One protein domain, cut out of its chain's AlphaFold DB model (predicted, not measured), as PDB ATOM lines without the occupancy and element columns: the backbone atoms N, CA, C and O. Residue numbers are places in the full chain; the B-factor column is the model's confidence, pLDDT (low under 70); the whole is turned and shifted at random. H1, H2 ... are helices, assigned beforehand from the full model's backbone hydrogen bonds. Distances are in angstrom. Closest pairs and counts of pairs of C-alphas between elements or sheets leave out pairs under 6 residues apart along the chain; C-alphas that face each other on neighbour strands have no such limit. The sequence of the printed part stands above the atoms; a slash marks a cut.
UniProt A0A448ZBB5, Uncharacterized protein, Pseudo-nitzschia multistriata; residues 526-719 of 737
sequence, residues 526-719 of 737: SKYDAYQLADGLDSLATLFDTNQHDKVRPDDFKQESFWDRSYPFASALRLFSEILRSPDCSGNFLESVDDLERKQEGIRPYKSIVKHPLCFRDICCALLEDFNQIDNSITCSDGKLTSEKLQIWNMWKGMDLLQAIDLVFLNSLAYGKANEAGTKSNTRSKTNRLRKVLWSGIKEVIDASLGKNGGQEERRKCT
ATOM      1  N   SER A 526      60.337 -49.394 -44.883       57.03
ATOM      2  CA  SER A 526      59.445 -48.285 -45.284       57.03
ATOM      3  C   SER A 526      58.231 -48.694 -46.141       57.03
ATOM      4  O   SER A 526      57.204 -48.014 -46.110       57.03
ATOM      5  N   LYS A 527      58.298 -49.792 -46.913       55.84
ATOM      6  CA  LYS A 527      57.187 -50.190 -47.806       55.84
ATOM      7  C   LYS A 527      55.976 -50.741 -47.060       55.84
ATOM      8  O   LYS A 527      54.853 -50.455 -47.461       55.84
ATOM      9  N   TYR A 528      56.198 -51.514 -45.998       59.66
ATOM     10  CA  TYR A 528      55.106 -52.051 -45.183       59.66
ATOM     11  C   TYR A 528      54.291 -50.932 -44.534       59.66
ATOM     12  O   TYR A 528      53.071 -51.038 -44.445       59.66
ATOM     13  N   ASP A 529      54.942 -49.818 -44.215       81.44
ATOM     14  CA  ASP A 529      54.289 -48.689 -43.575       81.44
ATOM     15  C   ASP A 529      53.332 -47.951 -44.524       81.44
ATOM     16  O   ASP A 529      52.226 -47.613 -44.123       81.44
ATOM     17  N   ALA A 530      53.681 -47.754 -45.803       91.62
ATOM     18  CA  ALA A 530      52.812 -47.028 -46.742       91.62
ATOM     19  C   ALA A 530      51.466 -47.728 -46.989       91.62
ATOM     20  O   ALA A 530      50.422 -47.074 -47.009       91.62
ATOM     21  N   TYR A 531      51.484 -49.056 -47.150       92.62
ATOM     22  CA  TYR A 531      50.264 -49.844 -47.337       92.62
ATOM     23  C   TYR A 531      49.408 -49.874 -46.068       92.62
ATOM     24  O   TYR A 531      48.197 -49.729 -46.172       92.62
ATOM     25  N   GLN A 532      50.017 -49.965 -44.882       92.00
ATOM     26  CA  GLN A 532      49.278 -49.890 -43.615       92.00
ATOM     27  C   GLN A 532      48.595 -48.531 -43.427       92.00
ATOM     28  O   GLN A 532      47.427 -48.473 -43.044       92.00
ATOM     29  N   LEU A 533      49.290 -47.432 -43.748       93.38
ATOM     30  CA  LEU A 533      48.686 -46.097 -43.746       93.38
ATOM     31  C   LEU A 533      47.494 -46.034 -44.719       93.38
ATOM     32  O   LEU A 533      46.433 -45.527 -44.358       93.38
ATOM     33  N   ALA A 534      47.650 -46.578 -45.928       95.12
ATOM     34  CA  ALA A 534      46.600 -46.625 -46.944       95.12
ATOM     35  C   ALA A 534      45.376 -47.448 -46.487       95.12
ATOM     36  O   ALA A 534      44.238 -46.985 -46.586       95.12
ATOM     37  N   ASP A 535      45.597 -48.629 -45.911       93.88
ATOM     38  CA  ASP A 535      44.536 -49.505 -45.398       93.88
ATOM     39  C   ASP A 535      43.764 -48.850 -44.240       93.88
ATOM     40  O   ASP A 535      42.532 -48.933 -44.176       93.88
ATOM     41  N   GLY A 536      44.464 -48.120 -43.363       93.75
ATOM     42  CA  GLY A 536      43.841 -47.309 -42.319       93.75
ATOM     43  C   GLY A 536      42.942 -46.204 -42.888       93.75
ATOM     44  O   GLY A 536      41.812 -46.019 -42.425       93.75
ATOM     45  N   LEU A 537      43.396 -45.501 -43.933       95.94
ATOM     46  CA  LEU A 537      42.602 -44.462 -44.600       95.94
ATOM     47  C   LEU A 537      41.369 -45.028 -45.317       95.94
ATOM     48  O   LEU A 537      40.313 -44.397 -45.281       95.94
ATOM     49  N   ASP A 538      41.459 -46.210 -45.931       96.12
ATOM     50  CA  ASP A 538      40.305 -46.851 -46.579       96.12
ATOM     51  C   ASP A 538      39.281 -47.375 -45.574       96.12
ATOM     52  O   ASP A 538      38.067 -47.275 -45.792       96.12
ATOM     53  N   SER A 539      39.759 -47.885 -44.440       94.62
ATOM     54  CA  SER A 539      38.899 -48.280 -43.326       94.62
ATOM     55  C   SER A 539      38.144 -47.062 -42.785       94.62
ATOM     56  O   SER A 539      36.921 -47.107 -42.621       94.62
ATOM     57  N   LEU A 540      38.834 -45.925 -42.634       95.44
ATOM     58  CA  LEU A 540      38.209 -44.652 -42.284       95.44
ATOM     59  C   LEU A 540      37.208 -44.192 -43.359       95.44
ATOM     60  O   LEU A 540      36.076 -43.848 -43.029       95.44
ATOM     61  N   ALA A 541      37.562 -44.250 -44.647       96.81
ATOM     62  CA  ALA A 541      36.665 -43.886 -45.750       96.81
ATOM     63  C   ALA A 541      35.377 -44.731 -45.766       96.81
ATOM     64  O   ALA A 541      34.290 -44.218 -46.042       96.81
ATOM     65  N   THR A 542      35.470 -46.009 -45.398       95.94
ATOM     66  CA  THR A 542      34.318 -46.918 -45.289       95.94
ATOM     67  C   THR A 542      33.348 -46.492 -44.180       95.94
ATOM     68  O   THR A 542      32.124 -46.579 -44.345       95.94
ATOM     69  N   LEU A 543      33.852 -45.961 -43.061       95.31
ATOM     70  CA  LEU A 543      32.999 -45.390 -42.011       95.31
ATOM     71  C   LEU A 543      32.241 -44.153 -42.505       95.31
ATOM     72  O   LEU A 543      31.077 -43.963 -42.155       95.31
ATOM     73  N   PHE A 544      32.849 -43.346 -43.372       96.12
ATOM     74  CA  PHE A 544      32.170 -42.212 -43.996       96.12
ATOM     75  C   PHE A 544      31.064 -42.654 -44.962       96.12
ATOM     76  O   PHE A 544      29.942 -42.148 -44.886       96.12
ATOM     77  N   ASP A 545      31.313 -43.645 -45.813       95.81
ATOM     78  CA  ASP A 545      30.287 -44.150 -46.735       95.81
ATOM     79  C   ASP A 545      29.096 -44.786 -46.016       95.81
ATOM     80  O   ASP A 545      27.951 -44.675 -46.457       95.81
ATOM     81  N   THR A 546      29.350 -45.419 -44.870       96.12
ATOM     82  CA  THR A 546      28.306 -46.024 -44.032       96.12
ATOM     83  C   THR A 546      27.626 -45.024 -43.088       96.12
ATOM     84  O   THR A 546      26.830 -45.433 -42.243       96.12
ATOM     85  N   ASN A 547      27.890 -43.717 -43.243       95.50
ATOM     86  CA  ASN A 547      27.378 -42.632 -42.394       95.50
ATOM     87  C   ASN A 547      27.685 -42.823 -40.897       95.50
ATOM     88  O   ASN A 547      26.893 -42.459 -40.034       95.50
ATOM     89  N   GLN A 548      28.846 -43.397 -40.583       95.38
ATOM     90  CA  GLN A 548      29.369 -43.550 -39.224       95.38
ATOM     91  C   GLN A 548      30.469 -42.526 -38.904       95.38
ATOM     92  O   GLN A 548      31.202 -42.697 -37.932       95.38
ATOM     93  N   HIS A 549      30.586 -41.457 -39.698       93.62
ATOM     94  CA  HIS A 549      31.613 -40.428 -39.527       93.62
ATOM     95  C   HIS A 549      31.515 -39.679 -38.188       93.62
ATOM     96  O   HIS A 549      32.540 -39.253 -37.665       93.62
ATOM     97  N   ASP A 550      30.322 -39.583 -37.594       94.50
ATOM     98  CA  ASP A 550      30.121 -38.971 -36.272       94.50
ATOM     99  C   ASP A 550      30.803 -39.749 -35.134       94.50
ATOM    100  O   ASP A 550      31.003 -39.208 -34.058       94.50
ATOM    101  N   LYS A 551      31.168 -41.023 -35.349       94.25
ATOM    102  CA  LYS A 551      31.896 -41.824 -34.347       94.25
ATOM    103  C   LYS A 551      33.402 -41.575 -34.349       94.25
ATOM    104  O   LYS A 551      34.071 -41.958 -33.396       94.25
ATOM    105  N   VAL A 552      33.927 -41.036 -35.448       94.38
ATOM    106  CA  VAL A 552      35.371 -40.882 -35.685       94.38
ATOM    107  C   VAL A 552      35.808 -39.427 -35.737       94.38
ATOM    108  O   VAL A 552      36.963 -39.132 -35.446       94.38
ATOM    109  N   ARG A 553      34.903 -38.506 -36.081       95.44
ATOM    110  CA  ARG A 553      35.175 -37.072 -36.005       95.44
ATOM    111  C   ARG A 553      35.077 -36.573 -34.563       95.44
ATOM    112  O   ARG A 553      34.213 -37.040 -33.827       95.44
ATOM    113  N   PRO A 554      35.890 -35.574 -34.180       95.62
ATOM    114  CA  PRO A 554      35.707 -34.858 -32.924       95.62
ATOM    115  C   PRO A 554      34.296 -34.260 -32.806       95.62
ATOM    116  O   PRO A 554      33.784 -33.685 -33.769       95.62
ATOM    117  N   ASP A 555      33.693 -34.344 -31.616       94.62
ATOM    118  CA  ASP A 555      32.327 -33.860 -31.342       94.62
ATOM    119  C   ASP A 555      32.138 -32.356 -31.629       94.62
ATOM    120  O   ASP A 555      31.028 -31.885 -31.884       94.62
ATOM    121  N   ASP A 556      33.217 -31.573 -31.568       93.38
ATOM    122  CA  ASP A 556      33.218 -30.132 -31.817       93.38
ATOM    123  C   ASP A 556      33.398 -29.761 -33.302       93.38
ATOM    124  O   ASP A 556      33.371 -28.573 -33.654       93.38
ATOM    125  N   PHE A 557      33.542 -30.750 -34.190       95.56
ATOM    126  CA  PHE A 557      33.735 -30.526 -35.616       95.56
ATOM    127  C   PHE A 557      32.485 -29.936 -36.284       95.56
ATOM    128  O   PHE A 557      31.378 -30.471 -36.210       95.56
ATOM    129  N   LYS A 558      32.671 -28.836 -37.022       94.56
ATOM    130  CA  LYS A 558      31.617 -28.197 -37.819       94.56
ATOM    131  C   LYS A 558      31.876 -28.406 -39.299       94.56
ATOM    132  O   LYS A 558      32.924 -28.030 -39.812       94.56
ATOM    133  N   GLN A 559      30.879 -28.945 -39.989       94.19
ATOM    134  CA  GLN A 559      30.911 -29.107 -41.435       94.19
ATOM    135  C   GLN A 559      30.689 -27.748 -42.123       94.19
ATOM    136  O   GLN A 559      29.568 -27.238 -42.148       94.19
ATOM    137  N   GLU A 560      31.742 -27.159 -42.690       92.19
ATOM    138  CA  GLU A 560      31.708 -25.807 -43.273       92.19
ATOM    139  C   GLU A 560      31.812 -25.832 -44.804       92.19
ATOM    140  O   GLU A 560      31.229 -24.989 -45.490       92.19
ATOM    141  N   SER A 561      32.536 -26.809 -45.353       94.19
ATOM    142  CA  SER A 561      32.924 -26.861 -46.760       94.19
ATOM    143  C   SER A 561      32.282 -28.020 -47.533       94.19
ATOM    144  O   SER A 561      31.678 -28.940 -46.978       94.19
ATOM    145  N   PHE A 562      32.418 -27.980 -48.862       97.06
ATOM    146  CA  PHE A 562      32.027 -29.081 -49.749       97.06
ATOM    147  C   PHE A 562      32.728 -30.395 -49.378       97.06
ATOM    148  O   PHE A 562      32.073 -31.436 -49.323       97.06
ATOM    149  N   TRP A 563      34.027 -30.326 -49.086       97.88
ATOM    150  CA  TRP A 563      34.859 -31.489 -48.785       97.88
ATOM    151  C   TRP A 563      34.652 -32.044 -47.380       97.88
ATOM    152  O   TRP A 563      35.102 -33.145 -47.105       97.88
ATOM    153  N   ASP A 564      33.947 -31.328 -46.505       96.94
ATOM    154  CA  ASP A 564      33.661 -31.808 -45.150       96.94
ATOM    155  C   ASP A 564      32.458 -32.768 -45.131       96.94
ATOM    156  O   ASP A 564      32.187 -33.410 -44.116       96.94
ATOM    157  N   ARG A 565      31.714 -32.876 -46.236       96.50
ATOM    158  CA  ARG A 565      30.576 -33.796 -46.382       96.50
ATOM    159  C   ARG A 565      31.043 -35.245 -46.436       96.50
ATOM    160  O   ARG A 565      32.143 -35.519 -46.900       96.50
ATOM    161  N   SER A 566      30.149 -36.166 -46.062       96.62
ATOM    162  CA  SER A 566      30.492 -37.585 -45.927       96.62
ATOM    163  C   SER A 566      31.151 -38.176 -47.180       96.62
ATOM    164  O   SER A 566      32.287 -38.636 -47.134       96.62
ATOM    165  N   TYR A 567      30.460 -38.080 -48.321       97.25
ATOM    166  CA  TYR A 567      30.920 -38.659 -49.584       97.25
ATOM    167  C   TYR A 567      32.203 -37.998 -50.137       97.25
ATOM    168  O   TYR A 567      33.175 -38.716 -50.353       97.25
ATOM    169  N   PRO A 568      32.289 -36.659 -50.309       97.69
ATOM    170  CA  PRO A 568      33.522 -36.023 -50.779       97.69
ATOM    171  C   PRO A 568      34.733 -36.280 -49.874       97.69
ATOM    172  O   PRO A 568      35.835 -36.473 -50.383       97.69
ATOM    173  N   PHE A 569      34.542 -36.313 -48.550       98.31
ATOM    174  CA  PHE A 569      35.627 -36.615 -47.617       98.31
ATOM    175  C   PHE A 569      36.112 -38.063 -47.770       98.31
ATOM    176  O   PHE A 569      37.314 -38.290 -47.872       98.31
ATOM    177  N   ALA A 570      35.194 -39.033 -47.877       98.31
ATOM    178  CA  ALA A 570      35.542 -40.428 -48.160       98.31
ATOM    179  C   ALA A 570      36.338 -40.565 -49.466       98.31
ATOM    180  O   ALA A 570      37.337 -41.281 -49.517       98.31
ATOM    181  N   SER A 571      35.937 -39.848 -50.519       98.38
ATOM    182  CA  SER A 571      36.680 -39.827 -51.782       98.38
ATOM    183  C   SER A 571      38.074 -39.207 -51.635       98.38
ATOM    184  O   SER A 571      39.017 -39.716 -52.232       98.38
ATOM    185  N   ALA A 572      38.233 -38.152 -50.827       98.38
ATOM    186  CA  ALA A 572      39.543 -37.561 -50.545       98.38
ATOM    187  C   ALA A 572      40.474 -38.536 -49.798       98.38
ATOM    188  O   ALA A 572      41.651 -38.631 -50.138       98.38
ATOM    189  N   LEU A 573      39.943 -39.296 -48.832       98.38
ATOM    190  CA  LEU A 573      40.692 -40.337 -48.120       98.38
ATOM    191  C   LEU A 573      41.152 -41.455 -49.065       98.38
ATOM    192  O   LEU A 573      42.319 -41.836 -49.031       98.38
ATOM    193  N   ARG A 574      40.270 -41.927 -49.955       98.31
ATOM    194  CA  ARG A 574      40.615 -42.945 -50.963       98.31
ATOM    195  C   ARG A 574      41.659 -42.463 -51.953       98.31
ATOM    196  O   ARG A 574      42.588 -43.195 -52.263       98.31
ATOM    197  N   LEU A 575      41.538 -41.219 -52.407       98.38
ATOM    198  CA  LEU A 575      42.530 -40.610 -53.283       98.38
ATOM    199  C   LEU A 575      43.902 -40.537 -52.600       98.38
ATOM    200  O   LEU A 575      44.928 -40.792 -53.224       98.38
ATOM    201  N   PHE A 576      43.933 -40.220 -51.303       98.19
ATOM    202  CA  PHE A 576      45.179 -40.229 -50.544       98.19
ATOM    203  C   PHE A 576      45.738 -41.651 -50.372       98.19
ATOM    204  O   PHE A 576      46.932 -41.878 -50.562       98.19
ATOM    205  N   SER A 577      44.867 -42.618 -50.094       97.56
ATOM    206  CA  SER A 577      45.200 -44.040 -50.021       97.56
ATOM    207  C   SER A 577      45.795 -44.574 -51.338       97.56
ATOM    208  O   SER A 577      46.834 -45.237 -51.340       97.56
ATOM    209  N   GLU A 578      45.215 -44.210 -52.484       97.62
ATOM    210  CA  GLU A 578      45.731 -44.535 -53.820       97.62
ATOM    211  C   GLU A 578      47.140 -43.965 -54.043       97.62
ATOM    212  O   GLU A 578      48.044 -44.672 -54.492       97.62
ATOM    213  N   ILE A 579      47.361 -42.702 -53.659       97.50
ATOM    214  CA  ILE A 579      48.678 -42.059 -53.726       97.50
ATOM    215  C   ILE A 579      49.703 -42.819 -52.877       97.50
ATOM    216  O   ILE A 579      50.823 -43.028 -53.337       97.50
ATOM    217  N   LEU A 580      49.338 -43.251 -51.666       96.00
ATOM    218  CA  LEU A 580      50.225 -44.013 -50.780       96.00
ATOM    219  C   LEU A 580      50.618 -45.375 -51.362       96.00
ATOM    220  O   LEU A 580      51.769 -45.785 -51.211       96.00
ATOM    221  N   ARG A 581      49.704 -46.050 -52.069       95.25
ATOM    222  CA  ARG A 581      49.979 -47.337 -52.733       95.25
ATOM    223  C   ARG A 581      50.761 -47.207 -54.034       95.25
ATOM    224  O   ARG A 581      51.241 -48.212 -54.560       95.25
ATOM    225  N   SER A 582      50.898 -45.996 -54.568       95.25
ATOM    226  CA  SER A 582      51.653 -45.780 -55.795       95.25
ATOM    227  C   SER A 582      53.130 -46.155 -55.604       95.25
ATOM    228  O   SER A 582      53.759 -45.704 -54.642       95.25
ATOM    229  N   PRO A 583      53.751 -46.894 -56.543       92.25
ATOM    230  CA  PRO A 583      55.175 -47.233 -56.455       92.25
ATOM    231  C   PRO A 583      56.075 -45.986 -56.435       92.25
ATOM    232  O   PRO A 583      57.162 -45.997 -55.847       92.25
ATOM    233  N   ASP A 584      55.601 -44.885 -57.027       92.12
ATOM    234  CA  ASP A 584      56.302 -43.602 -57.074       92.12
ATOM    235  C   ASP A 584      56.299 -42.860 -55.723       92.12
ATOM    236  O   ASP A 584      57.083 -41.927 -55.550       92.12
ATOM    237  N   CYS A 585      55.462 -43.270 -54.762       90.56
ATOM    238  CA  CYS A 585      55.355 -42.669 -53.426       90.56
ATOM    239  C   CYS A 585      56.498 -43.084 -52.474       90.56
ATOM    240  O   CYS A 585      56.690 -42.499 -51.407       90.56
ATOM    241  N   SER A 586      57.295 -44.084 -52.858       71.62
ATOM    242  CA  SER A 586      58.294 -44.687 -51.972       71.62
ATOM    243  C   SER A 586      59.406 -43.718 -51.511       71.62
ATOM    244  O   SER A 586      59.952 -42.918 -52.278       71.62
ATOM    245  N   GLY A 587      59.729 -43.799 -50.212       73.88
ATOM    246  CA  GLY A 587      60.869 -43.176 -49.523       73.88
ATOM    247  C   GLY A 587      60.761 -41.675 -49.225       73.88
ATOM    248  O   GLY A 587      60.901 -41.261 -48.079       73.88
ATOM    249  N   ASN A 588      60.504 -40.843 -50.237       84.38
ATOM    250  CA  ASN A 588      60.738 -39.392 -50.132       84.38
ATOM    251  C   ASN A 588      59.574 -38.571 -49.554       84.38
ATOM    252  O   ASN A 588      59.759 -37.388 -49.267       84.38
ATOM    253  N   PHE A 589      58.378 -39.153 -49.446       94.44
ATOM    254  CA  PHE A 589      57.173 -38.438 -49.003       94.44
ATOM    255  C   PHE A 589      56.600 -38.968 -47.691       94.44
ATOM    256  O   PHE A 589      55.846 -38.258 -47.032       94.44
ATOM    257  N   LEU A 590      56.929 -40.213 -47.333       93.94
ATOM    258  CA  LEU A 590      56.354 -40.905 -46.181       93.94
ATOM    259  C   LEU A 590      56.877 -40.323 -44.871       93.94
ATOM    260  O   LEU A 590      56.084 -39.937 -44.014       93.94
ATOM    261  N   GLU A 591      58.198 -40.202 -44.758       93.88
ATOM    262  CA  GLU A 591      58.870 -39.733 -43.551       93.88
ATOM    263  C   GLU A 591      59.273 -38.266 -43.623       93.88
ATOM    264  O   GLU A 591      59.480 -37.686 -44.694       93.88
ATOM    265  N   SER A 592      59.419 -37.670 -42.442       94.00
ATOM    266  CA  SER A 592      60.025 -36.352 -42.299       94.00
ATOM    267  C   SER A 592      61.479 -36.378 -42.777       94.00
ATOM    268  O   SER A 592      62.253 -37.259 -42.413       94.00
ATOM    269  N   VAL A 593      61.868 -35.379 -43.573       94.19
ATOM    270  CA  VAL A 593      63.245 -35.247 -44.071       94.19
ATOM    271  C   VAL A 593      64.189 -34.879 -42.922       94.19
ATOM    272  O   VAL A 593      63.991 -33.851 -42.268       94.19
ATOM    273  N   ASP A 594      65.239 -35.678 -42.712       94.94
ATOM    274  CA  ASP A 594      66.260 -35.409 -41.697       94.94
ATOM    275  C   ASP A 594      67.280 -34.360 -42.183       94.94
ATOM    276  O   ASP A 594      68.149 -34.613 -43.018       94.94
ATOM    277  N   ASP A 595      67.190 -33.144 -41.637       93.75
ATOM    278  CA  ASP A 595      68.135 -32.060 -41.922       93.75
ATOM    279  C   ASP A 595      69.583 -32.388 -41.523       93.75
ATOM    280  O   ASP A 595      70.513 -31.846 -42.131       93.75
ATOM    281  N   LEU A 596      69.796 -33.207 -40.485       94.50
ATOM    282  CA  LEU A 596      71.135 -33.574 -40.023       94.50
ATOM    283  C   LEU A 596      71.806 -34.506 -41.023       94.50
ATOM    284  O   LEU A 596      72.960 -34.261 -41.372       94.50
ATOM    285  N   GLU A 597      71.075 -35.503 -41.519       92.50
ATOM    286  CA  GLU A 597      71.533 -36.396 -42.584       92.50
ATOM    287  C   GLU A 597      71.900 -35.587 -43.836       92.50
ATOM    288  O   GLU A 597      73.038 -35.647 -44.299       92.50
ATOM    289  N   ARG A 598      71.011 -34.694 -44.298       91.25
ATOM    290  CA  ARG A 598      71.298 -33.819 -45.454       91.25
ATOM    291  C   ARG A 598      72.542 -32.967 -45.259       91.25
ATOM    292  O   ARG A 598      73.349 -32.817 -46.175       91.25
ATOM    293  N   LYS A 599      72.721 -32.420 -44.056       92.19
ATOM    294  CA  LYS A 599      73.901 -31.624 -43.720       92.19
ATOM    295  C   LYS A 599      75.178 -32.470 -43.704       92.19
ATOM    296  O   LYS A 599      76.223 -31.965 -44.111       92.19
ATOM    297  N   GLN A 600      75.113 -33.722 -43.247       94.38
ATOM    298  CA  GLN A 600      76.238 -34.666 -43.276       94.38
ATOM    299  C   GLN A 600      76.610 -35.070 -44.710       94.38
ATOM    300  O   GLN A 600      77.794 -35.177 -45.014       94.38
ATOM    301  N   GLU A 601      75.626 -35.183 -45.606       92.06
ATOM    302  CA  GLU A 601      75.823 -35.405 -47.049       92.06
ATOM    303  C   GLU A 601      76.404 -34.177 -47.785       92.06
ATOM    304  O   GLU A 601      76.675 -34.235 -48.983       92.06
ATOM    305  N   GLY A 602      76.578 -33.039 -47.102       92.88
ATOM    306  CA  GLY A 602      76.993 -31.778 -47.725       92.88
ATOM    307  C   GLY A 602      75.901 -31.126 -48.583       92.88
ATOM    308  O   GLY A 602      76.177 -30.173 -49.313       92.88
ATOM    309  N   ILE A 603      74.662 -31.612 -48.490       90.81
ATOM    310  CA  ILE A 603      73.492 -31.050 -49.163       90.81
ATOM    311  C   ILE A 603      72.908 -29.933 -48.289       90.81
ATOM    312  O   ILE A 603      73.022 -29.919 -47.058       90.81
ATOM    313  N   ARG A 604      72.287 -28.935 -48.924       91.56
ATOM    314  CA  ARG A 604      71.654 -27.828 -48.207       91.56
ATOM    315  C   ARG A 604      70.520 -28.357 -47.304       91.56
ATOM    316  O   ARG A 604      69.684 -29.097 -47.804       91.56
ATOM    317  N   PRO A 605      70.412 -27.934 -46.027       94.88
ATOM    318  CA  PRO A 605      69.331 -28.379 -45.143       94.88
ATOM    319  C   PRO A 605      67.938 -28.094 -45.719       94.88
ATOM    320  O   PRO A 605      67.684 -26.995 -46.226       94.88
ATOM    321  N   TYR A 606      67.014 -29.040 -45.579       95.12
ATOM    322  CA  TYR A 606      65.633 -28.961 -46.053       95.12
ATOM    323  C   TYR A 606      64.899 -27.741 -45.494       95.12
ATOM    324  O   TYR A 606      64.357 -26.937 -46.261       95.12
ATOM    325  N   LYS A 607      64.980 -27.510 -44.177       95.62
ATOM    326  CA  LYS A 607      64.336 -26.359 -43.505       95.62
ATOM    327  C   LYS A 607      64.885 -24.989 -43.906       95.62
ATOM    328  O   LYS A 607      64.267 -23.973 -43.589       95.62
ATOM    329  N   SER A 608      66.028 -24.931 -44.591       94.94
ATOM    330  CA  SER A 608      66.560 -23.665 -45.115       94.94
ATOM    331  C   SER A 608      65.875 -23.219 -46.413       94.94
ATOM    332  O   SER A 608      65.897 -22.036 -46.745       94.94
ATOM    333  N   ILE A 609      65.249 -24.154 -47.136       94.88
ATOM    334  CA  ILE A 609      64.529 -23.899 -48.390       94.88
ATOM    335  C   ILE A 609      63.020 -23.945 -48.137       94.88
ATOM    336  O   ILE A 609      62.298 -23.017 -48.508       94.88
ATOM    337  N   VAL A 610      62.557 -25.018 -47.491       96.19
ATOM    338  CA  VAL A 610      61.143 -25.325 -47.272       96.19
ATOM    339  C   VAL A 610      60.644 -24.664 -45.988       96.19
ATOM    340  O   VAL A 610      61.177 -24.881 -44.899       96.19
ATOM    341  N   LYS A 611      59.586 -23.857 -46.106       96.06
ATOM    342  CA  LYS A 611      59.031 -23.061 -44.999       96.06
ATOM    343  C   LYS A 611      58.171 -23.880 -44.034       96.06
ATOM    344  O   LYS A 611      58.197 -23.620 -42.824       96.06
ATOM    345  N   HIS A 612      57.428 -24.842 -44.578       96.75
ATOM    346  CA  HIS A 612      56.487 -25.700 -43.858       96.75
ATOM    347  C   HIS A 612      56.754 -27.179 -44.190       96.75
ATOM    348  O   HIS A 612      56.037 -27.748 -45.013       96.75
ATOM    349  N   PRO A 613      57.801 -27.796 -43.603       96.81
ATOM    350  CA  PRO A 613      58.046 -29.230 -43.741       96.81
ATOM    351  C   PRO A 613      56.821 -30.034 -43.301       96.81
ATOM    352  O   PRO A 613      56.212 -29.709 -42.281       96.81
ATOM    353  N   LEU A 614      56.479 -31.047 -44.089       97.50
ATOM    354  CA  LEU A 614      55.368 -31.961 -43.858       97.50
ATOM    355  C   LEU A 614      55.646 -33.258 -44.626       97.50
ATOM    356  O   LEU A 614      56.199 -33.187 -45.731       97.50
ATOM    357  N   CYS A 615      55.255 -34.400 -44.067       96.75
ATOM    358  CA  CYS A 615      55.267 -35.703 -44.736       96.75
ATOM    359  C   CYS A 615      53.894 -36.390 -44.642       96.75
ATOM    360  O   CYS A 615      53.005 -35.938 -43.919       96.75
ATOM    361  N   PHE A 616      53.695 -37.480 -45.384       97.25
ATOM    362  CA  PHE A 616      52.429 -38.212 -45.374       97.25
ATOM    363  C   PHE A 616      52.144 -38.897 -44.041       97.25
ATOM    364  O   PHE A 616      50.987 -38.901 -43.624       97.25
ATOM    365  N   ARG A 617      53.168 -39.388 -43.327       95.25
ATOM    366  CA  ARG A 617      52.971 -39.952 -41.987       95.25
ATOM    367  C   ARG A 617      52.377 -38.926 -41.022       95.25
ATOM    368  O   ARG A 617      51.432 -39.264 -40.324       95.25
ATOM    369  N   ASP A 618      52.850 -37.678 -41.036       96.38
ATOM    370  CA  ASP A 618      52.301 -36.614 -40.180       96.38
ATOM    371  C   ASP A 618      50.807 -36.373 -40.453       96.38
ATOM    372  O   ASP A 618      50.022 -36.202 -39.522       96.38
ATOM    373  N   ILE A 619      50.405 -36.382 -41.730       97.81
ATOM    374  CA  ILE A 619      49.002 -36.215 -42.141       97.81
ATOM    375  C   ILE A 619      48.162 -37.403 -41.662       97.81
ATOM    376  O   ILE A 619      47.085 -37.211 -41.099       97.81
ATOM    377  N   CYS A 620      48.648 -38.629 -41.860       96.44
ATOM    378  CA  CYS A 620      47.957 -39.837 -41.424       96.44
ATOM    379  C   CYS A 620      47.840 -39.912 -39.893       96.44
ATOM    380  O   CYS A 620      46.761 -40.219 -39.399       96.44
ATOM    381  N   CYS A 621      48.894 -39.575 -39.144       95.56
ATOM    382  CA  CYS A 621      48.888 -39.549 -37.675       95.56
ATOM    383  C   CYS A 621      47.951 -38.480 -37.099       95.56
ATOM    384  O   CYS A 621      47.433 -38.643 -36.000       95.56
ATOM    385  N   ALA A 622      47.705 -37.395 -37.838       97.06
ATOM    386  CA  ALA A 622      46.704 -36.409 -37.448       97.06
ATOM    387  C   ALA A 622      45.265 -36.942 -37.581       97.06
ATOM    388  O   ALA A 622      44.360 -36.389 -36.965       97.06
ATOM    389  N   LEU A 623      45.033 -38.005 -38.359       97.31
ATOM    390  CA  LEU A 623      43.720 -38.644 -38.508       97.31
ATOM    391  C   LEU A 623      43.583 -39.913 -37.660       97.31
ATOM    392  O   LEU A 623      42.532 -40.136 -37.062       97.31
ATOM    393  N   LEU A 624      44.630 -40.735 -37.600       95.38
ATOM    394  CA  LEU A 624      44.626 -42.076 -37.018       95.38
ATOM    395  C   LEU A 624      45.702 -42.183 -35.933       95.38
ATOM    396  O   LEU A 624      46.851 -41.809 -36.156       95.38
ATOM    397  N   GLU A 625      45.340 -42.728 -34.772       91.62
ATOM    398  CA  GLU A 625      46.294 -42.956 -33.673       91.62
ATOM    399  C   GLU A 625      47.051 -44.284 -33.820       91.62
ATOM    400  O   GLU A 625      48.212 -44.383 -33.425       91.62
ATOM    401  N   ASP A 626      46.406 -45.299 -34.405       85.69
ATOM    402  CA  ASP A 626      46.961 -46.640 -34.589       85.69
ATOM    403  C   ASP A 626      46.556 -47.204 -35.957       85.69
ATOM    404  O   ASP A 626      45.373 -47.331 -36.274       85.69
ATOM    405  N   PHE A 627      47.554 -47.545 -36.771       81.31
ATOM    406  CA  PHE A 627      47.373 -48.048 -38.136       81.31
ATOM    407  C   PHE A 627      47.221 -49.570 -38.203       81.31
ATOM    408  O   PHE A 627      46.856 -50.101 -39.248       81.31
ATOM    409  N   ASN A 628      47.497 -50.286 -37.108       77.56
ATOM    410  CA  ASN A 628      47.462 -51.750 -37.082       77.56
ATOM    411  C   ASN A 628      46.097 -52.316 -36.671       77.56
ATOM    412  O   ASN A 628      45.929 -53.535 -36.606       77.56
ATOM    413  N   GLN A 629      45.119 -51.462 -36.367       70.94
ATOM    414  CA  GLN A 629      43.790 -51.906 -35.960       70.94
ATOM    415  C   GLN A 629      42.958 -52.275 -37.188       70.94
ATOM    416  O   GLN A 629      42.423 -51.421 -37.885       70.94
ATOM    417  N   ILE A 630      42.860 -53.580 -37.438       60.12
ATOM    418  CA  ILE A 630      42.050 -54.177 -38.515       60.12
ATOM    419  C   ILE A 630      40.577 -54.332 -38.073       60.12
ATOM    420  O   ILE A 630      39.685 -54.562 -38.888       60.12
ATOM    421  N   ASP A 631      40.305 -54.194 -36.773       65.19
ATOM    422  CA  ASP A 631      38.962 -54.306 -36.206       65.19
ATOM    423  C   ASP A 631      38.189 -52.979 -36.309       65.19
ATOM    424  O   ASP A 631      38.764 -51.899 -36.422       65.19
ATOM    425  N   ASN A 632      36.855 -53.042 -36.198       65.25
ATOM    426  CA  ASN A 632      35.928 -51.893 -36.243       65.25
ATOM    427  C   ASN A 632      36.156 -50.815 -35.148       65.25
ATOM    428  O   ASN A 632      35.289 -49.966 -34.936       65.25
ATOM    429  N   SER A 633      37.266 -50.857 -34.409       81.50
ATOM    430  CA  SER A 633      37.601 -49.966 -33.298       81.50
ATOM    431  C   SER A 633      38.621 -48.888 -33.666       81.50
ATOM    432  O   SER A 633      39.422 -48.540 -32.811       81.50
ATOM    433  N   ILE A 634      38.614 -48.367 -34.898       86.81
ATOM    434  CA  ILE A 634      39.581 -47.351 -35.353       86.81
ATOM    435  C   ILE A 634      39.662 -46.189 -34.350       86.81
ATOM    436  O   ILE A 634      38.708 -45.422 -34.192       86.81
ATOM    437  N   THR A 635      40.815 -46.036 -33.700       90.06
ATOM    438  CA  THR A 635      41.113 -44.894 -32.831       90.06
ATOM    439  C   THR A 635      41.592 -43.713 -33.670       90.06
ATOM    440  O   THR A 635      42.594 -43.796 -34.385       90.06
ATOM    441  N   CYS A 636      40.846 -42.614 -33.598       93.38
ATOM    442  CA  CYS A 636      41.045 -41.423 -34.413       93.38
ATOM    443  C   CYS A 636      41.630 -40.278 -33.579       93.38
ATOM    444  O   CYS A 636      41.291 -40.133 -32.407       93.38
ATOM    445  N   SER A 637      42.482 -39.461 -34.196       95.38
ATOM    446  CA  SER A 637      43.111 -38.305 -33.546       95.38
ATOM    447  C   SER A 637      42.292 -37.015 -33.742       95.38
ATOM    448  O   SER A 637      41.244 -36.998 -34.393       95.38
ATOM    449  N   ASP A 638      42.754 -35.895 -33.183       96.12
ATOM    450  CA  ASP A 638      42.027 -34.614 -33.166       96.12
ATOM    451  C   ASP A 638      42.082 -33.830 -34.498       96.12
ATOM    452  O   ASP A 638      41.491 -32.750 -34.626       96.12
ATOM    453  N   GLY A 639      42.769 -34.373 -35.505       96.94
ATOM    454  CA  GLY A 639      42.933 -33.761 -36.820       96.94
ATOM    455  C   GLY A 639      44.093 -32.777 -36.918       96.94
ATOM    456  O   GLY A 639      44.347 -32.276 -38.015       96.94
ATOM    457  N   LYS A 640      44.787 -32.435 -35.824       97.69
ATOM    458  CA  LYS A 640      45.802 -31.375 -35.848       97.69
ATOM    459  C   LYS A 640      47.180 -31.906 -36.208       97.69
ATOM    460  O   LYS A 640      47.650 -32.918 -35.700       97.69
ATOM    461  N   LEU A 641      47.872 -31.145 -37.050       96.56
ATOM    462  CA  LEU A 641      49.274 -31.396 -37.367       96.56
ATOM    463  C   LEU A 641      50.171 -30.988 -36.189       96.56
ATOM    464  O   LEU A 641      49.961 -29.957 -35.548       96.56
ATOM    465  N   THR A 642      51.230 -31.761 -35.954       92.69
ATOM    466  CA  THR A 642      52.227 -31.504 -34.897       92.69
ATOM    467  C   THR A 642      53.065 -30.248 -35.164       92.69
ATOM    468  O   THR A 642      53.545 -29.596 -34.236       92.69
ATOM    469  N   SER A 643      53.221 -29.872 -36.435       92.12
ATOM    470  CA  SER A 643      53.976 -28.695 -36.872       92.12
ATOM    471  C   SER A 643      53.316 -27.391 -36.412       92.12
ATOM    472  O   SER A 643      52.244 -27.034 -36.896       92.12
ATOM    473  N   GLU A 644      53.992 -26.624 -35.547       90.44
ATOM    474  CA  GLU A 644      53.489 -25.365 -34.957       90.44
ATOM    475  C   GLU A 644      52.902 -24.390 -35.987       90.44
ATOM    476  O   GLU A 644      51.868 -23.767 -35.762       90.44
ATOM    477  N   LYS A 645      53.540 -24.274 -37.158       92.94
ATOM    478  CA  LYS A 645      53.109 -23.341 -38.211       92.94
ATOM    479  C   LYS A 645      51.874 -23.815 -38.982       92.94
ATOM    480  O   LYS A 645      51.269 -23.007 -39.681       92.94
ATOM    481  N   LEU A 646      51.552 -25.103 -38.903       96.25
ATOM    482  CA  LEU A 646      50.427 -25.736 -39.589       96.25
ATOM    483  C   LEU A 646      49.329 -26.189 -38.614       96.25
ATOM    484  O   LEU A 646      48.351 -26.769 -39.060       96.25
ATOM    485  N   GLN A 647      49.425 -25.875 -37.316       95.06
ATOM    486  CA  GLN A 647      48.389 -26.200 -36.316       95.06
ATOM    487  C   GLN A 647      47.019 -25.574 -36.613       95.06
ATOM    488  O   GLN A 647      46.002 -26.008 -36.080       95.06
ATOM    489  N   ILE A 648      46.988 -24.534 -37.452       96.06
ATOM    490  CA  ILE A 648      45.746 -23.931 -37.945       96.06
ATOM    491  C   ILE A 648      44.992 -24.834 -38.929       96.06
ATOM    492  O   ILE A 648      43.808 -24.602 -39.158       96.06
ATOM    493  N   TRP A 649      45.667 -25.818 -39.528       97.38
ATOM    494  CA  TRP A 649      45.061 -26.793 -40.426       97.38
ATOM    495  C   TRP A 649      44.529 -27.970 -39.626       97.38
ATOM    496  O   TRP A 649      45.187 -28.463 -38.708       97.38
ATOM    497  N   ASN A 650      43.343 -28.435 -40.008       97.81
ATOM    498  CA  ASN A 650      42.719 -29.598 -39.396       97.81
ATOM    499  C   ASN A 650      42.381 -30.626 -40.476       97.81
ATOM    500  O   ASN A 650      41.587 -30.345 -41.368       97.81
ATOM    501  N   MET A 651      42.952 -31.826 -40.392       98.31
ATOM    502  CA  MET A 651      42.793 -32.882 -41.397       98.31
ATOM    503  C   MET A 651      41.365 -33.445 -41.470       98.31
ATOM    504  O   MET A 651      41.010 -34.053 -42.476       98.31
ATOM    505  N   TRP A 652      40.502 -33.174 -40.480       97.81
ATOM    506  CA  TRP A 652      39.061 -33.438 -40.581       97.81
ATOM    507  C   TRP A 652      38.332 -32.467 -41.517       97.81
ATOM    508  O   TRP A 652      37.241 -32.787 -41.997       97.81
ATOM    509  N   LYS A 653      38.929 -31.303 -41.820       97.88
ATOM    510  CA  LYS A 653      38.472 -30.408 -42.887       97.88
ATOM    511  C   LYS A 653      39.051 -30.896 -44.206       97.88
ATOM    512  O   LYS A 653      40.258 -30.832 -44.435       97.88
ATOM    513  N   GLY A 654      38.190 -31.345 -45.115       97.81
ATOM    514  CA  GLY A 654      38.658 -31.988 -46.347       97.81
ATOM    515  C   GLY A 654      39.450 -31.040 -47.258       97.81
ATOM    516  O   GLY A 654      40.330 -31.471 -47.998       97.81
ATOM    517  N   MET A 655      39.202 -29.731 -47.149       97.12
ATOM    518  CA  MET A 655      39.979 -28.712 -47.856       97.12
ATOM    519  C   MET A 655      41.433 -28.631 -47.368       97.12
ATOM    520  O   MET A 655      42.346 -28.523 -48.188       97.12
ATOM    521  N   ASP A 656      41.644 -28.701 -46.053       97.88
ATOM    522  CA  ASP A 656      42.972 -28.648 -45.440       97.88
ATOM    523  C   ASP A 656      43.734 -29.949 -45.709       97.88
ATOM    524  O   ASP A 656      44.912 -29.899 -46.051       97.88
ATOM    525  N   LEU A 657      43.049 -31.100 -45.648       98.50
ATOM    526  CA  LEU A 657      43.613 -32.410 -45.990       98.50
ATOM    527  C   LEU A 657      44.197 -32.426 -47.411       98.50
ATOM    528  O   LEU A 657      45.366 -32.754 -47.605       98.50
ATOM    529  N   LEU A 658      43.413 -32.021 -48.415       98.38
ATOM    530  CA  LEU A 658      43.870 -32.013 -49.810       98.38
ATOM    531  C   LEU A 658      45.029 -31.026 -50.033       98.38
ATOM    532  O   LEU A 658      45.957 -31.319 -50.790       98.38
ATOM    533  N   GLN A 659      45.013 -29.873 -49.356       97.50
ATOM    534  CA  GLN A 659      46.114 -28.906 -49.415       97.50
ATOM    535  C   GLN A 659      47.375 -29.402 -48.699       97.50
ATOM    536  O   GLN A 659      48.478 -29.100 -49.154       97.50
ATOM    537  N   ALA A 660      47.234 -30.178 -47.625       98.25
ATOM    538  CA  ALA A 660      48.338 -30.834 -46.935       98.25
ATOM    539  C   ALA A 660      49.025 -31.872 -47.824       98.25
ATOM    540  O   ALA A 660      50.251 -31.856 -47.932       98.25
ATOM    541  N   ILE A 661      48.255 -32.691 -48.545       98.38
ATOM    542  CA  ILE A 661      48.807 -33.653 -49.508       98.38
ATOM    543  C   ILE A 661      49.557 -32.914 -50.635       98.38
ATOM    544  O   ILE A 661      50.706 -33.248 -50.928       98.38
ATOM    545  N   ASP A 662      48.967 -31.861 -51.224       98.12
ATOM    546  CA  ASP A 662      49.646 -31.062 -52.263       98.12
ATOM    547  C   ASP A 662      50.914 -30.374 -51.724       98.12
ATOM    548  O   ASP A 662      51.914 -30.274 -52.437       98.12
ATOM    549  N   LEU A 663      50.915 -29.937 -50.457       97.81
ATOM    550  CA  LEU A 663      52.073 -29.308 -49.817       97.81
ATOM    551  C   LEU A 663      53.275 -30.257 -49.732       97.81
ATOM    552  O   LEU A 663      54.396 -29.815 -49.988       97.81
ATOM    553  N   VAL A 664      53.068 -31.546 -49.444       97.88
ATOM    554  CA  VAL A 664      54.151 -32.549 -49.434       97.88
ATOM    555  C   VAL A 664      54.829 -32.624 -50.811       97.88
ATOM    556  O   VAL A 664      56.059 -32.544 -50.911       97.88
ATOM    557  N   PHE A 665      54.046 -32.661 -51.894       97.56
ATOM    558  CA  PHE A 665      54.583 -32.634 -53.259       97.56
ATOM    559  C   PHE A 665      55.296 -31.323 -53.582       97.56
ATOM    560  O   PHE A 665      56.381 -31.324 -54.167       97.56
ATOM    561  N   LEU A 666      54.711 -30.189 -53.197       96.69
ATOM    562  CA  LEU A 666      55.294 -28.872 -53.432       96.69
ATOM    563  C   LEU A 666      56.628 -28.693 -52.711       96.69
ATOM    564  O   LEU A 666      57.559 -28.147 -53.303       96.69
ATOM    565  N   ASN A 667      56.742 -29.184 -51.479       96.75
ATOM    566  CA  ASN A 667      57.982 -29.142 -50.719       96.75
ATOM    567  C   ASN A 667      59.086 -29.966 -51.405       96.75
ATOM    568  O   ASN A 667      60.205 -29.476 -51.569       96.75
ATOM    569  N   SER A 668      58.756 -31.170 -51.891       95.50
ATOM    570  CA  SER A 668      59.672 -32.017 -52.670       95.50
ATOM    571  C   SER A 668      60.135 -31.332 -53.965       95.50
ATOM    572  O   SER A 668      61.335 -31.259 -54.240       95.50
ATOM    573  N   LEU A 669      59.206 -30.749 -54.731       94.31
ATOM    574  CA  LEU A 669      59.514 -30.022 -55.968       94.31
ATOM    575  C   LEU A 669      60.400 -28.793 -55.726       94.31
ATOM    576  O   LEU A 669      61.344 -28.548 -56.484       94.31
ATOM    577  N   ALA A 670      60.095 -28.022 -54.681       93.94
ATOM    578  CA  ALA A 670      60.842 -26.831 -54.305       93.94
ATOM    579  C   ALA A 670      62.270 -27.169 -53.863       93.94
ATOM    580  O   ALA A 670      63.224 -26.521 -54.301       93.94
ATOM    581  N   TYR A 671      62.419 -28.201 -53.034       94.12
ATOM    582  CA  TYR A 671      63.717 -28.655 -52.552       94.12
ATOM    583  C   TYR A 671      64.573 -29.250 -53.676       94.12
ATOM    584  O   TYR A 671      65.729 -28.861 -53.828       94.12
ATOM    585  N   GLY A 672      63.994 -30.109 -54.525       92.00
ATOM    586  CA  GLY A 672      64.688 -30.665 -55.694       92.00
ATOM    587  C   GLY A 672      65.213 -29.568 -56.620       92.00
ATOM    588  O   GLY A 672      66.387 -29.557 -56.976       92.00
ATOM    589  N   LYS A 673      64.390 -28.553 -56.909       90.94
ATOM    590  CA  LYS A 673      64.798 -27.392 -57.716       90.94
ATOM    591  C   LYS A 673      65.949 -26.589 -57.110       90.94
ATOM    592  O   LYS A 673      66.751 -26.034 -57.852       90.94
ATOM    593  N   ALA A 674      65.998 -26.465 -55.786       89.81
ATOM    594  CA  ALA A 674      67.037 -25.698 -55.109       89.81
ATOM    595  C   ALA A 674      68.387 -26.435 -55.054       89.81
ATOM    596  O   ALA A 674      69.425 -25.781 -54.977       89.81
ATOM    597  N   ASN A 675      68.369 -27.769 -55.103       86.19
ATOM    598  CA  ASN A 675      69.574 -28.597 -55.057       86.19
ATOM    599  C   ASN A 675      70.083 -29.012 -56.444       86.19
ATOM    600  O   ASN A 675      71.273 -29.264 -56.611       86.19
ATOM    601  N   GLU A 676      69.214 -29.078 -57.452       77.88
ATOM    602  CA  GLU A 676      69.585 -29.516 -58.796       77.88
ATOM    603  C   GLU A 676      70.036 -28.335 -59.659       77.88
ATOM    604  O   GLU A 676      69.236 -27.505 -60.092       77.88
ATOM    605  N   ALA A 677      71.330 -28.295 -59.985       57.31
ATOM    606  CA  ALA A 677      71.936 -27.331 -60.906       57.31
ATOM    607  C   ALA A 677      71.559 -27.575 -62.391       57.31
ATOM    608  O   ALA A 677      72.411 -27.534 -63.275       57.31
ATOM    609  N   GLY A 678      70.276 -27.818 -62.686       52.03
ATOM    610  CA  GLY A 678      69.725 -27.800 -64.047       52.03
ATOM    611  C   GLY A 678      69.452 -29.151 -64.721       52.03
ATOM    612  O   GLY A 678      68.976 -29.157 -65.857       52.03
ATOM    613  N   THR A 679      69.681 -30.293 -64.071       51.31
ATOM    614  CA  THR A 679      69.317 -31.619 -64.614       51.31
ATOM    615  C   THR A 679      67.917 -32.051 -64.183       51.31
ATOM    616  O   THR A 679      67.558 -31.945 -63.020       51.31
ATOM    617  N   LYS A 680      67.119 -32.562 -65.132       63.16
ATOM    618  CA  LYS A 680      65.775 -33.116 -64.895       63.16
ATOM    619  C   LYS A 680      65.865 -34.343 -63.981       63.16
ATOM    620  O   LYS A 680      66.117 -35.442 -64.467       63.16
ATOM    621  N   SER A 681      65.660 -34.176 -62.682       77.12
ATOM    622  CA  SER A 681      65.667 -35.312 -61.764       77.12
ATOM    623  C   SER A 681      64.449 -36.206 -61.922       77.12
ATOM    624  O   SER A 681      63.314 -35.740 -62.067       77.12
ATOM    625  N   ASN A 682      64.698 -37.513 -61.846       87.31
ATOM    626  CA  ASN A 682      63.675 -38.552 -61.802       87.31
ATOM    627  C   ASN A 682      62.637 -38.258 -60.701       87.31
ATOM    628  O   ASN A 682      61.434 -38.362 -60.935       87.31
ATOM    629  N   THR A 683      63.089 -37.767 -59.541       88.62
ATOM    630  CA  THR A 683      62.223 -37.388 -58.416       88.62
ATOM    631  C   THR A 683      61.204 -36.333 -58.824       88.62
ATOM    632  O   THR A 683      60.019 -36.503 -58.570       88.62
ATOM    633  N   ARG A 684      61.617 -35.283 -59.549       91.12
ATOM    634  CA  ARG A 684      60.700 -34.233 -60.019       91.12
ATOM    635  C   ARG A 684      59.606 -34.796 -60.929       91.12
ATOM    636  O   ARG A 684      58.453 -34.374 -60.832       91.12
ATOM    637  N   SER A 685      59.954 -35.720 -61.820       90.50
ATOM    638  CA  SER A 685      58.988 -36.371 -62.713       90.50
ATOM    639  C   SER A 685      57.991 -37.233 -61.932       90.50
ATOM    640  O   SER A 685      56.788 -37.100 -62.152       90.50
ATOM    641  N   LYS A 686      58.474 -38.039 -60.976       93.19
ATOM    642  CA  LYS A 686      57.635 -38.851 -60.078       93.19
ATOM    643  C   LYS A 686      56.686 -37.989 -59.246       93.19
ATOM    644  O   LYS A 686      55.478 -38.214 -59.269       93.19
ATOM    645  N   THR A 687      57.199 -36.929 -58.616       94.75
ATOM    646  CA  THR A 687      56.383 -35.987 -57.834       94.75
ATOM    647  C   THR A 687      55.289 -35.347 -58.687       94.75
ATOM    648  O   THR A 687      54.144 -35.259 -58.255       94.75
ATOM    649  N   ASN A 688      55.597 -34.929 -59.920       94.19
ATOM    650  CA  ASN A 688      54.585 -34.358 -60.815       94.19
ATOM    651  C   ASN A 688      53.536 -35.383 -61.266       94.19
ATOM    652  O   ASN A 688      52.381 -35.003 -61.452       94.19
ATOM    653  N   ARG A 689      53.904 -36.661 -61.421       94.75
ATOM    654  CA  ARG A 689      52.954 -37.731 -61.748       94.75
ATOM    655  C   ARG A 689      51.964 -37.959 -60.607       94.75
ATOM    656  O   ARG A 689      50.764 -37.885 -60.845       94.75
ATOM    657  N   LEU A 690      52.451 -38.135 -59.377       96.44
ATOM    658  CA  LEU A 690      51.599 -38.281 -58.186       96.44
ATOM    659  C   LEU A 690      50.706 -37.056 -57.969       96.44
ATOM    660  O   LEU A 690      49.509 -37.168 -57.722       96.44
ATOM    661  N   ARG A 691      51.275 -35.861 -58.142       96.75
ATOM    662  CA  ARG A 691      50.522 -34.611 -58.066       96.75
ATOM    663  C   ARG A 691      49.430 -34.537 -59.140       96.75
ATOM    664  O   ARG A 691      48.350 -34.029 -58.857       96.75
ATOM    665  N   LYS A 692      49.672 -35.050 -60.354       95.69
ATOM    666  CA  LYS A 692      48.640 -35.148 -61.400       95.69
ATOM    667  C   LYS A 692      47.505 -36.085 -60.973       95.69
ATOM    668  O   LYS A 692      46.356 -35.700 -61.146       95.69
ATOM    669  N   VAL A 693      47.809 -37.240 -60.371       96.81
ATOM    670  CA  VAL A 693      46.794 -38.164 -59.817       96.81
ATOM    671  C   VAL A 693      45.903 -37.444 -58.801       96.81
ATOM    672  O   VAL A 693      44.684 -37.442 -58.960       96.81
ATOM    673  N   LEU A 694      46.498 -36.720 -57.842       97.69
ATOM    674  CA  LEU A 694      45.754 -35.919 -56.861       97.69
ATOM    675  C   LEU A 694      44.783 -34.930 -57.535       97.69
ATOM    676  O   LEU A 694      43.594 -34.905 -57.228       97.69
ATOM    677  N   TRP A 695      45.271 -34.095 -58.455       97.38
ATOM    678  CA  TRP A 695      44.432 -33.050 -59.054       97.38
ATOM    679  C   TRP A 695      43.369 -33.599 -60.014       97.38
ATOM    680  O   TRP A 695      42.269 -33.045 -60.067       97.38
ATOM    681  N   SER A 696      43.650 -34.704 -60.710       96.06
ATOM    682  CA  SER A 696      42.647 -35.421 -61.505       96.06
ATOM    683  C   SER A 696      41.538 -35.990 -60.619       96.06
ATOM    684  O   SER A 696      40.368 -35.710 -60.875       96.06
ATOM    685  N   GLY A 697      41.883 -36.681 -59.526       97.44
ATOM    686  CA  GLY A 697      40.896 -37.244 -58.598       97.44
ATOM    687  C   GLY A 697      40.023 -36.173 -57.933       97.44
ATOM    688  O   GLY A 697      38.802 -36.307 -57.867       97.44
ATOM    689  N   ILE A 698      40.614 -35.041 -57.529       97.50
ATOM    690  CA  ILE A 698      39.865 -33.876 -57.022       97.50
ATOM    691  C   ILE A 698      38.837 -33.398 -58.058       97.50
ATOM    692  O   ILE A 698      37.674 -33.161 -57.716       97.50
ATOM    693  N   LYS A 699      39.253 -33.249 -59.324       96.00
ATOM    694  CA  LYS A 699      38.373 -32.813 -60.416       96.00
ATOM    695  C   LYS A 699      37.222 -33.799 -60.618       96.00
ATOM    696  O   LYS A 699      36.077 -33.361 -60.715       96.00
ATOM    697  N   GLU A 700      37.505 -35.097 -60.623       96.56
ATOM    698  CA  GLU A 700      36.505 -36.154 -60.802       96.56
ATOM    699  C   GLU A 700      35.440 -36.153 -59.701       96.56
ATOM    700  O   GLU A 700      34.248 -36.209 -60.003       96.56
ATOM    701  N   VAL A 701      35.833 -35.998 -58.434       97.12
ATOM    702  CA  VAL A 701      34.883 -35.937 -57.306       97.12
ATOM    703  C   VAL A 701      33.983 -34.700 -57.392       97.12
ATOM    704  O   VAL A 701      32.773 -34.779 -57.142       97.12
ATOM    705  N   ILE A 702      34.544 -33.549 -57.781       96.56
ATOM    706  CA  ILE A 702      33.774 -32.315 -58.004       96.56
ATOM    707  C   ILE A 702      32.809 -32.500 -59.182       96.56
ATOM    708  O   ILE A 702      31.636 -32.130 -59.083       96.56
ATOM    709  N   ASP A 703      33.279 -33.090 -60.283       95.12
ATOM    710  CA  ASP A 703      32.477 -33.376 -61.474       95.12
ATOM    711  C   ASP A 703      31.327 -34.341 -61.185       95.12
ATOM    712  O   ASP A 703      30.206 -34.106 -61.647       95.12
ATOM    713  N   ALA A 704      31.579 -35.382 -60.394       96.38
ATOM    714  CA  ALA A 704      30.572 -36.342 -59.960       96.38
ATOM    715  C   ALA A 704      29.508 -35.683 -59.070       96.38
ATOM    716  O   ALA A 704      28.317 -35.951 -59.225       96.38
ATOM    717  N   SER A 705      29.919 -34.775 -58.180       96.06
ATOM    718  CA  SER A 705      29.019 -34.161 -57.197       96.06
ATOM    719  C   SER A 705      28.187 -33.001 -57.751       96.06
ATOM    720  O   SER A 705      27.027 -32.843 -57.378       96.06
ATOM    721  N   LEU A 706      28.764 -32.164 -58.620       95.31
ATOM    722  CA  LEU A 706      28.088 -30.985 -59.187       95.31
ATOM    723  C   LEU A 706      27.513 -31.239 -60.590       95.31
ATOM    724  O   LEU A 706      26.760 -30.419 -61.121       95.31
ATOM    725  N   GLY A 707      27.882 -32.358 -61.215       93.31
ATOM    726  CA  GLY A 707      27.579 -32.662 -62.606       93.31
ATOM    727  C   GLY A 707      28.343 -31.769 -63.592       93.31
ATOM    728  O   GLY A 707      28.826 -30.679 -63.276       93.31
ATOM    729  N   LYS A 708      28.402 -32.191 -64.863       86.19
ATOM    730  CA  LYS A 708      29.093 -31.450 -65.946       86.19
ATOM    731  C   LYS A 708      28.547 -30.033 -66.190       86.19
ATOM    732  O   LYS A 708      29.236 -29.215 -66.789       86.19
ATOM    733  N   ASN A 709      27.330 -29.752 -65.720       85.44
ATOM    734  CA  ASN A 709      26.658 -28.459 -65.861       85.44
ATOM    735  C   ASN A 709      26.759 -27.574 -64.607       85.44
ATOM    736  O   ASN A 709      26.192 -26.481 -64.614       85.44
ATOM    737  N   GLY A 710      27.438 -28.029 -63.545       87.62
ATOM    738  CA  GLY A 710      27.644 -27.235 -62.334       87.62
ATOM    739  C   GLY A 710      28.276 -25.882 -62.661       87.62
ATOM    740  O   GLY A 710      29.185 -25.804 -63.497       87.62
ATOM    741  N   GLY A 711      27.778 -24.814 -62.032       88.06
ATOM    742  CA  GLY A 711      28.238 -23.455 -62.304       88.06
ATOM    743  C   GLY A 711      29.741 -23.316 -62.055       88.06
ATOM    744  O   GLY A 711      30.274 -23.858 -61.088       88.06
ATOM    745  N   GLN A 712      30.444 -22.566 -62.909       83.12
ATOM    746  CA  GLN A 712      31.893 -22.367 -62.764       83.12
ATOM    747  C   GLN A 712      32.262 -21.780 -61.388       83.12
ATOM    748  O   GLN A 712      33.306 -22.113 -60.837       83.12
ATOM    749  N   GLU A 713      31.404 -20.935 -60.814       85.38
ATOM    750  CA  GLU A 713      31.617 -20.352 -59.486       85.38
ATOM    751  C   GLU A 713      31.503 -21.388 -58.358       85.38
ATOM    752  O   GLU A 713      32.313 -21.382 -57.435       85.38
ATOM    753  N   GLU A 714      30.544 -22.313 -58.438       91.25
ATOM    754  CA  GLU A 714      30.394 -23.393 -57.455       91.25
ATOM    755  C   GLU A 714      31.593 -24.336 -57.505       91.25
ATOM    756  O   GLU A 714      32.180 -24.650 -56.474       91.25
ATOM    757  N   ARG A 715      32.036 -24.688 -58.716       92.44
ATOM    758  CA  ARG A 715      33.255 -25.478 -58.928       92.44
ATOM    759  C   ARG A 715      34.475 -24.810 -58.305       92.44
ATOM    760  O   ARG A 715      35.244 -25.480 -57.625       92.44
ATOM    761  N   ARG A 716      34.623 -23.489 -58.469       88.38
ATOM    762  CA  ARG A 716      35.703 -22.720 -57.827       88.38
ATOM    763  C   ARG A 716      35.622 -22.779 -56.302       88.38
ATOM    764  O   ARG A 716      36.650 -22.986 -55.676       88.38
ATOM    765  N   LYS A 717      34.427 -22.666 -55.710       92.06
ATOM    766  CA  LYS A 717      34.230 -22.787 -54.248       92.06
ATOM    767  C   LYS A 717      34.571 -24.184 -53.718       92.06
ATOM    768  O   LYS A 717      34.977 -24.314 -52.569       92.06
ATOM    769  N   CYS A 718      34.411 -25.213 -54.547       95.50
ATOM    770  CA  CYS A 718      34.759 -26.592 -54.212       95.50
ATOM    771  C   CYS A 718      36.224 -26.941 -54.505       95.50
ATOM    772  O   CYS A 718      36.696 -27.951 -54.006       95.50
ATOM    773  N   THR A 719      36.954 -26.170 -55.310       95.19
ATOM    774  CA  THR A 719      38.317 -26.539 -55.722       95.19
ATOM    775  C   THR A 719      39.334 -26.079 -54.674       95.19
ATOM    776  O   THR A 719      39.368 -24.885 -54.367       95.19
TER     777      THR A 719
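AT A GLANCE: This is residues 526 to 719 of the 737 residues of an uncharacterized protein of Pseudo-nitzschia multistriata (UniProt A0A448ZBB5). Four long helices, H1, H2, H6 and H7, run nearly along one axis; H2, H6 and H7 make a bundle, three helices side by side with their centres in a triangle, and H1 packs on H2 on the side away from H7. In the bundle H6 touches H2 with residues 654 to 661 alone and H7 with residues 662 to 672 alone; short H5 packs on H6, H3 and H4 sit at the end of the domain where H6 ends, and H8 sits near the end of H7. The printed part has 194 residues with eight named helices, H1 to H8 in chain order, and no named strand; the class is all helix. The whole is compact, with a radius of gyration of the C-alphas of 17.2 A and spans of 51 by 40 by 30 A.

HOW THE PARTS SIT: H7, residues 682 to 706, and H6, residues 654 to 675, form a helical hairpin at a shallow tilt of 21 degrees, opposite ways; their closest C-alphas are Phe 665 and Thr 687, 6.0 A apart. H7 touches H2, residues 566 to 581, with residues 690 to 701 alone, closest at the C-alphas of Leu 575 and Gly 697, 6.5 A. H6 touches H2 with residues 654 to 661 alone, the C-alphas of Phe 569 and Gly 654 being closest at 5.7 A. H1, residues 527 to 545, forms a hairpin with H2 at 13 degrees, closest at the C-alphas of Ala 534 and Ser 577, 4.3 A. H6 is the hub, touching four helices, among them H5, residues 616 to 623, where the C-alphas of Phe 616 and Ile 661 are closest at 7.1 A, and H4, residues 606 to 609, where those of Ile 609 and Tyr 671 are closest at 6.4 A. H3, residues 595 to 600, only just touches H4, with 3 pairs of C-alphas within 8 A, the closest those of Asp 595 and Tyr 606, 5.7 A. H8, residues 712 to 718, only just touches H7, with 3 such pairs, closest at the C-alphas of Ile 702 and Arg 715, 6.9 A. Every O i to N i+4 pair is within hydrogen-bond range in H2, H3, H7 and H8; the counts are 14 of 15 in H1, 3 of 4 in H5 and 17 of 18 in H6, and H4 is too short for such a pair.

IN THESE COORDINATES: H7 is 36.5 A long, H6 32.3 A, H1 27.6 A and H2 22.8 A. H1 begins at C-alpha 527 (57.187, -50.190, -47.806), and H8 ends at C-alpha 718 (34.759, -26.592, -54.212).

THE WHOLE: The C-alphas of Gln 600 and Asn 709 are the two farthest apart, at 54.8 A. The printed part has no cut; the links H1 to H2, H2 to H3 and H5 to H6 are long. The pLDDT is under 70 at residues 526 to 528, 630 to 632 and 677 to 680.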